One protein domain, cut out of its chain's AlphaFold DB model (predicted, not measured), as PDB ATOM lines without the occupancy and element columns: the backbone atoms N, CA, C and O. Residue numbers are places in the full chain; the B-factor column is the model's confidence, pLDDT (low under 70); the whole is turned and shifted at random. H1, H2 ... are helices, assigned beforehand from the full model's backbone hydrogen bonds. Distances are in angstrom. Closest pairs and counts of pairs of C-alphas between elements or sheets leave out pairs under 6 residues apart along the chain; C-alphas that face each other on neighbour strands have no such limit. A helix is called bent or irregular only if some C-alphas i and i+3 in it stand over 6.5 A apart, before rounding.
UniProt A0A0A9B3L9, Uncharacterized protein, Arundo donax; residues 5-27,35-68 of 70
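This is residues 5 to 27 and 35 to 68 of the 70 residues of an uncharacterized protein of Arundo donax (UniProt A0A0A9B3L9). The longest helix, H3, and the shorter H1 come near each other at a steep angle in a loose, open and flat arrangement, and H2 sits well off from both at the far end of the link of residues 46 to 52. After H1, the long stretch of residues 15 to 27, with no named element, folds back alongside H1, while residues 41 to 47, mostly in H2, and residues 62 to 68, mostly in H3, stand free and stick out. The printed part has 57 residues with three named helices, in the order H1, H2, H3, and no named strand; its class is all helix. The whole is only just loose, close to extended, with a radius of gyration of the C-alphas of 14.9 A and spans of 39 by 32 by 16 A.

Find C-alpha 53 at (84.365, 127.912, 117.244); from there H3, residues 53 to 66, runs 20.1 A to C-alpha 66 at (83.542, 123.720, 97.569). Go back to Val 5, whose C-alpha is at (92.549, 116.635, 122.197), and you find H1, residues 5 to 14, 14.5 A from first to last C-alpha. H2, residues 37 to 45, measures 13.8 A from first to last C-alpha. It is irregular: C-alphas 39 and 42 are 7.6 A apart, against about 5 A in a regular helix.

Start at H3 and look toward H1: the two are close but not clearly touching, and their closest C-alphas, those of Ile 11 and Ile 57, are 7.5 A apart. Their lines stand at a steep tilt of 63 degrees, and they run the same way. Their centres are 13.7 A apart. H2 and H3 are apart, joined by a short link of 7 residues. H1 and H2 are apart too. In H1 and H3 every O i to N i+4 pair is within hydrogen-bond range; in H2 2 of 5 are, beside 4 of 6 O i to N i+3 pairs.

Look for the two C-alphas farthest apart, those of Pro 19 and Leu 46, at 39.4 A. Without the stretches that stand free, the body of 43 residues spans 34 by 28 by 12 A. The printed part has a cut: residues 28 to 34 are not printed, and C-alphas 27 and 35 lie 17.9 A apart across it. The link from H1 to H2 is the link across the cut. The mean pLDDT of the printed part is 91.7; residues 35, 37 and 38 are under 70.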
ATOM      1  N   VAL A   5      93.531 117.709 121.962       89.75
ATOM      2  CA  VAL A   5      92.549 116.635 122.197       89.75
ATOM      3  C   VAL A   5      91.104 117.146 122.119       89.75
ATOM      4  O   VAL A   5      90.286 116.547 121.418       89.75
ATOM      5  N   ASP A   6      90.799 118.265 122.779       89.12
ATOM      6  CA  ASP A   6      89.448 118.843 122.798       89.12
ATOM      7  C   ASP A   6      89.065 119.352 121.400       89.12
ATOM      8  O   ASP A   6      87.985 119.052 120.906       89.12
ATOM      9  N   PHE A   7      89.994 120.017 120.706       90.06
ATOM     10  CA  PHE A   7      89.805 120.497 119.335       90.06
ATOM     11  C   PHE A   7      89.424 119.365 118.370       90.06
ATOM     12  O   PHE A   7      88.418 119.450 117.666       90.06
ATOM     13  N   THR A   8      90.207 118.281 118.345       92.81
ATOM     14  CA  THR A   8      89.934 117.139 117.452       92.81
ATOM     15  C   THR A   8      88.641 116.410 117.810       92.81
ATOM     16  O   THR A   8      87.923 115.972 116.910       92.81
ATOM     17  N   SER A   9      88.312 116.323 119.101       93.75
ATOM     18  CA  SER A   9      87.060 115.723 119.570       93.75
ATOM     19  C   SER A   9      85.851 116.559 119.151       93.75
ATOM     20  O   SER A   9      84.930 116.014 118.551       93.75
ATOM     21  N   ASN A  10      85.907 117.880 119.345       94.06
ATOM     22  CA  ASN A  10      84.836 118.800 118.960       94.06
ATOM     23  C   ASN A  10      84.556 118.746 117.450       94.06
ATOM     24  O   ASN A  10      83.400 118.681 117.041       94.06
ATOM     25  N   ILE A  11      85.590 118.717 116.599       95.12
ATOM     26  CA  ILE A  11      85.385 118.587 115.143       95.12
ATOM     27  C   ILE A  11      84.745 117.237 114.801       95.12
ATOM     28  O   ILE A  11      83.823 117.197 113.988       95.12
ATOM     29  N   ALA A  12      85.198 116.144 115.425       95.38
ATOM     30  CA  ALA A  12      84.628 114.815 115.209       95.38
ATOM     31  C   ALA A  12      83.168 114.696 115.687       95.38
ATOM     32  O   ALA A  12      82.442 113.838 115.193       95.38
ATOM     33  N   ASP A  13      82.744 115.520 116.647       95.00
ATOM     34  CA  ASP A  13      81.351 115.593 117.100       95.00
ATOM     35  C   ASP A  13      80.483 116.441 116.152       95.00
ATOM     36  O   ASP A  13      79.340 116.076 115.883       95.00
ATOM     37  N   ILE A  14      81.017 117.543 115.605       95.00
ATOM     38  CA  ILE A  14      80.303 118.393 114.630       95.00
ATOM     39  C   ILE A  14      80.137 117.675 113.281       95.00
ATOM     40  O   ILE A  14      79.103 117.832 112.632       95.00
ATOM     41  N   TYR A  15      81.144 116.901 112.865       95.69
ATOM     42  CA  TYR A  15      81.199 116.209 111.575       95.69
ATOM     43  C   TYR A  15      81.514 114.715 111.741       95.69
ATOM     44  O   TYR A  15      82.626 114.279 111.420       95.69
ATOM     45  N   PRO A  16      80.559 113.908 112.241       95.19
ATOM     46  CA  PRO A  16      80.771 112.481 112.481       95.19
ATOM     47  C   PRO A  16      80.999 111.672 111.195       95.19
ATOM     48  O   PRO A  16      81.499 110.551 111.254       95.19
ATOM     49  N   GLU A  17      80.636 112.217 110.032       95.25
ATOM     50  CA  GLU A  17      80.864 111.598 108.728       95.25
ATOM     51  C   GLU A  17      82.309 111.735 108.230       95.25
ATOM     52  O   GLU A  17      82.726 110.995 107.338       95.25
ATOM     53  N   LEU A  18      83.077 112.682 108.778       95.00
ATOM     54  CA  LEU A  18      84.464 112.900 108.387       95.00
ATOM     55  C   LEU A  18      85.397 112.007 109.222       95.00
ATOM     56  O   LEU A  18      85.193 111.859 110.428       95.00
ATOM     57  N   PRO A  19      86.468 111.441 108.631       94.50
ATOM     58  CA  PRO A  19      87.397 110.554 109.332       94.50
ATOM     59  C   PRO A  19      88.379 111.340 110.220       94.50
ATOM     60  O   PRO A  19      89.598 111.288 110.047       94.50
ATOM     61  N   VAL A  20      87.853 112.099 111.180       94.50
ATOM     62  CA  VAL A  20      88.637 112.921 112.106       94.50
ATOM     63  C   VAL A  20      89.222 112.034 113.201       94.50
ATOM     64  O   VAL A  20      88.506 111.386 113.966       94.50
ATOM     65  N   HIS A  21      90.551 111.998 113.294       92.31
ATOM     66  CA  HIS A  21      91.234 111.215 114.317       92.31
ATOM     67  C   HIS A  21      91.073 111.851 115.704       92.31
ATOM     68  O   HIS A  21      91.552 112.959 115.941       92.31
ATOM     69  N   ARG A  22      90.454 111.120 116.639       91.69
ATOM     70  CA  ARG A  22      90.358 111.523 118.049       91.69
ATOM     71  C   ARG A  22      91.650 111.194 118.781       91.69
ATOM     72  O   ARG A  22      92.000 110.025 118.964       91.69
ATOM     73  N   ILE A  23      92.348 112.233 119.212       89.81
ATOM     74  CA  ILE A  23      93.609 112.093 119.936       89.81
ATOM     75  C   ILE A  23      93.307 111.772 121.399       89.81
ATOM     76  O   ILE A  23      92.408 112.350 121.996       89.81
ATOM     77  N   LYS A  24      94.057 110.833 121.985       86.50
ATOM     78  CA  LYS A  24      93.860 110.408 123.383       86.50
ATOM     79  C   LYS A  24      94.606 111.279 124.394       86.50
ATOM     80  O   LYS A  24      94.187 111.369 125.540       86.50
ATOM     81  N   GLU A  25      95.721 111.872 123.980       86.25
ATOM     82  CA  GLU A  25      96.607 112.639 124.853       86.25
ATOM     83  C   GLU A  25      97.354 113.726 124.073       86.25
ATOM     84  O   GLU A  25      97.893 113.480 122.987       86.25
ATOM     85  N   ASP A  26      97.434 114.921 124.658       81.69
ATOM     86  CA  ASP A  26      98.254 116.011 124.145       81.69
ATOM     87  C   ASP A  26      99.731 115.761 124.449       81.69
ATOM     88  O   ASP A  26     100.190 115.908 125.578       81.69
ATOM     89  N   LYS A  27     100.520 115.465 123.415       82.75
ATOM     90  CA  LYS A  27     101.981 115.322 123.553       82.75
ATOM     91  C   LYS A  27     102.735 116.657 123.530       82.75
ATOM     92  O   LYS A  27     103.955 116.677 123.645       82.75
ATOM     93  N   LYS A  35      96.764 131.173 129.475       67.62
ATOM     94  CA  LYS A  35      96.175 130.618 130.711       67.62
ATOM     95  C   LYS A  35      94.911 131.347 131.168       67.62
ATOM     96  O   LYS A  35      94.091 130.761 131.866       67.62
ATOM     97  N   ASP A  36      94.774 132.609 130.777       74.44
ATOM     98  CA  ASP A  36      93.667 133.470 131.157       74.44
ATOM     99  C   ASP A  36      92.676 133.646 129.985       74.44
ATOM    100  O   ASP A  36      93.060 134.185 128.935       74.44
ATOM    101  N   PRO A  37      91.396 133.259 130.150       67.88
ATOM    102  CA  PRO A  37      90.324 133.564 129.197       67.88
ATOM    103  C   PRO A  37      90.187 135.065 128.890       67.88
ATOM    104  O   PRO A  37      89.692 135.454 127.836       67.88
ATOM    105  N   SER A  38      90.655 135.925 129.796       69.69
ATOM    106  CA  SER A  38      90.672 137.377 129.668       69.69
ATOM    107  C   SER A  38      91.899 137.928 128.926       69.69
ATOM    108  O   SER A  38      92.011 139.139 128.736       69.69
ATOM    109  N   SER A  39      92.781 137.071 128.401       77.62
ATOM    110  CA  SER A  39      93.914 137.474 127.544       77.62
ATOM    111  C   SER A  39      93.496 138.305 126.321       77.62
ATOM    112  O   SER A  39      94.256 139.153 125.857       77.62
ATOM    113  N   SER A  40      92.255 138.139 125.850       86.00
ATOM    114  CA  SER A  40      91.669 138.928 124.752       86.00
ATOM    115  C   SER A  40      90.844 140.141 125.214       86.00
ATOM    116  O   SER A  40      90.267 140.850 124.390       86.00
ATOM    117  N   LYS A  41      90.792 140.438 126.521       89.62
ATOM    118  CA  LYS A  41      89.924 141.477 127.108       89.62
ATOM    119  C   LYS A  41      90.170 142.867 126.529       89.62
ATOM    120  O   LYS A  41      89.218 143.611 126.323       89.62
ATOM    121  N   LYS A  42      91.421 143.215 126.198       92.56
ATOM    122  CA  LYS A  42      91.735 144.502 125.551       92.56
ATOM    123  C   LYS A  42      91.040 144.642 124.193       92.56
ATOM    124  O   LYS A  42      90.487 145.696 123.914       92.56
ATOM    125  N   LEU A  43      91.045 143.591 123.373       93.56
ATOM    126  CA  LEU A  43      90.396 143.596 122.058       93.56
ATOM    127  C   LEU A  43      88.873 143.643 122.191       93.56
ATOM    128  O   LEU A  43      88.225 144.417 121.492       93.56
ATOM    129  N   ILE A  44      88.319 142.889 123.143       92.44
ATOM    130  CA  ILE A  44      86.884 142.924 123.456       92.44
ATOM    131  C   ILE A  44      86.465 144.343 123.866       92.44
ATOM    132  O   ILE A  44      85.487 144.873 123.345       92.44
ATOM    133  N   ASN A  45      87.245 145.001 124.731       94.69
ATOM    134  CA  ASN A  45      86.988 146.379 125.163       94.69
ATOM    135  C   ASN A  45      87.087 147.399 124.016       94.69
ATOM    136  O   ASN A  45      86.421 148.427 124.063       94.69
ATOM    137  N   LEU A  46      87.899 147.122 122.992       97.25
ATOM    138  CA  LEU A  46      87.983 147.932 121.770       97.25
ATOM    139  C   LEU A  46      86.847 147.635 120.772       97.25
ATOM    140  O   LEU A  46      86.807 148.240 119.705       97.25
ATOM    141  N   GLY A  47      85.922 146.730 121.106       95.75
ATOM    142  CA  GLY A  47      84.746 146.411 120.296       95.75
ATOM    143  C   GLY A  47      84.900 145.196 119.379       95.75
ATOM    144  O   GLY A  47      84.004 144.930 118.578       95.75
ATOM    145  N   VAL A  48      85.997 144.434 119.486       95.25
ATOM    146  CA  VAL A  48      86.174 143.201 118.704       95.25
ATOM    147  C   VAL A  48      85.173 142.142 119.160       95.25
ATOM    148  O   VAL A  48      85.073 141.822 120.346       95.25
ATOM    149  N   ARG A  49      84.464 141.557 118.193       93.00
ATOM    150  CA  ARG A  49      83.576 140.409 118.388       93.00
ATOM    151  C   ARG A  49      84.225 139.184 117.758       93.00
ATOM    152  O   ARG A  49      84.432 139.158 116.550       93.00
ATOM    153  N   PHE A  50      84.568 138.199 118.578       91.44
ATOM    154  CA  PHE A  50      85.166 136.957 118.102       91.44
ATOM    155  C   PHE A  50      84.090 136.031 117.535       91.44
ATOM    156  O   PHE A  50      83.023 135.872 118.131       91.44
ATOM    157  N   THR A  51      84.383 135.416 116.392       94.50
ATOM    158  CA  THR A  51      83.552 134.357 115.816       94.50
ATOM    159  C   THR A  51      83.629 133.111 116.694       94.50
ATOM    160  O   THR A  51      84.694 132.771 117.210       94.50
ATOM    161  N   LEU A  52      82.497 132.430 116.876       93.12
ATOM    162  CA  LEU A  52      82.437 131.192 117.651       93.12
ATOM    163  C   LEU A  52      83.177 130.055 116.937       93.12
ATOM    164  O   LEU A  52      83.292 130.039 115.707       93.12
ATOM    165  N   PHE A  53      83.643 129.087 117.727       91.50
ATOM    166  CA  PHE A  53      84.365 127.912 117.244       91.50
ATOM    167  C   PHE A  53      83.578 127.169 116.157       91.50
ATOM    168  O   PHE A  53      84.035 127.094 115.019       91.50
ATOM    169  N   ASP A  54      82.357 126.728 116.470       93.75
ATOM    170  CA  ASP A  54      81.501 125.965 115.554       93.75
ATOM    171  C   ASP A  54      81.273 126.685 114.225       93.75
ATOM    172  O   ASP A  54      81.318 126.068 113.164       93.75
ATOM    173  N   THR A  55      81.049 128.002 114.270       95.62
ATOM    174  CA  THR A  55      80.867 128.822 113.067       95.62
ATOM    175  C   THR A  55      82.136 128.824 112.221       95.62
ATOM    176  O   THR A  55      82.080 128.543 111.028       95.62
ATOM    177  N   THR A  56      83.291 129.042 112.850       96.25
ATOM    178  CA  THR A  56      84.593 129.054 112.168       96.25
ATOM    179  C   THR A  56      84.915 127.702 111.524       96.25
ATOM    180  O   THR A  56      85.383 127.646 110.382       96.25
ATOM    181  N   ILE A  57      84.648 126.596 112.227       96.25
ATOM    182  CA  ILE A  57      84.862 125.246 111.695       96.25
ATOM    183  C   ILE A  57      83.903 124.961 110.534       96.25
ATOM    184  O   ILE A  57      84.342 124.433 109.512       96.25
ATOM    185  N   ARG A  58      82.620 125.342 110.640       96.50
ATOM    186  CA  ARG A  58      81.645 125.157 109.552       96.50
ATOM    187  C   ARG A  58      82.038 125.894 108.282       96.50
ATOM    188  O   ARG A  58      82.151 125.257 107.238       96.50
ATOM    189  N   ASP A  59      82.368 127.178 108.396       97.88
ATOM    190  CA  ASP A  59      82.807 127.988 107.255       97.88
ATOM    191  C   ASP A  59      84.048 127.386 106.573       97.88
ATOM    192  O   ASP A  59      84.174 127.394 105.343       97.88
ATOM    193  N   THR A  60      84.957 126.816 107.372       97.31
ATOM    194  CA  THR A  60      86.168 126.153 106.878       97.31
ATOM    195  C   THR A  60      85.839 124.870 106.117       97.31
ATOM    196  O   THR A  60      86.293 124.705 104.985       97.31
ATOM    197  N   VAL A  61      85.035 123.971 106.694       96.88
ATOM    198  CA  VAL A  61      84.640 122.701 106.054       96.88
ATOM    199  C   VAL A  61      83.869 122.956 104.758       96.88
ATOM    200  O   VAL A  61      84.180 122.351 103.732       96.88
ATOM    201  N   ASP A  62      82.947 123.919 104.749       97.69
ATOM    202  CA  ASP A  62      82.206 124.304 103.544       97.69
ATOM    203  C   ASP A  62      83.118 124.896 102.460       97.69
ATOM    204  O   ASP A  62      82.903 124.699 101.261       97.69
ATOM    205  N   CYS A  63      84.160 125.634 102.851       98.38
ATOM    206  CA  CYS A  63      85.181 126.114 101.923       98.38
ATOM    207  C   CYS A  63      85.982 124.952 101.314       98.38
ATOM    208  O   CYS A  63      86.169 124.913 100.097       98.38
ATOM    209  N   LEU A  64      86.418 123.991 102.134       97.94
ATOM    210  CA  LEU A  64      87.182 122.827 101.678       97.94
ATOM    211  C   LEU A  64      86.361 121.942 100.728       97.94
ATOM    212  O   LEU A  64      86.867 121.584  99.662       97.94
ATOM    213  N   ARG A  65      85.083 121.687 101.044       97.25
ATOM    214  CA  ARG A  65      84.145 120.948 100.176       97.25
ATOM    215  C   ARG A  65      83.953 121.629  98.826       97.25
ATOM    216  O   ARG A  65      84.094 121.000  97.783       97.25
ATOM    217  N   ARG A  66      83.697 122.945  98.818       98.44
ATOM    218  CA  ARG A  66      83.542 123.720  97.569       98.44
ATOM    219  C   ARG A  66      84.791 123.695  96.692       98.44
ATOM    220  O   ARG A  66      84.684 123.847  95.479       98.44
ATOM    221  N   LYS A  67      85.964 123.523  97.299       98.38
ATOM    222  CA  LYS A  67      87.245 123.405  96.594       98.38
ATOM    223  C   LYS A  67      87.612 121.963  96.227       98.38
ATOM    224  O   LYS A  67      88.653 121.777  95.607       98.38
ATOM    225  N   GLY A  68      86.798 120.970  96.595       97.50
ATOM    226  CA  GLY A  68      87.074 119.552  96.350       97.50
ATOM    227  C   GLY A  68      88.304 119.028  97.097       97.50
ATOM    228  O   GLY A  68      88.980 118.130  96.602       97.50
TER     229      GLY A  68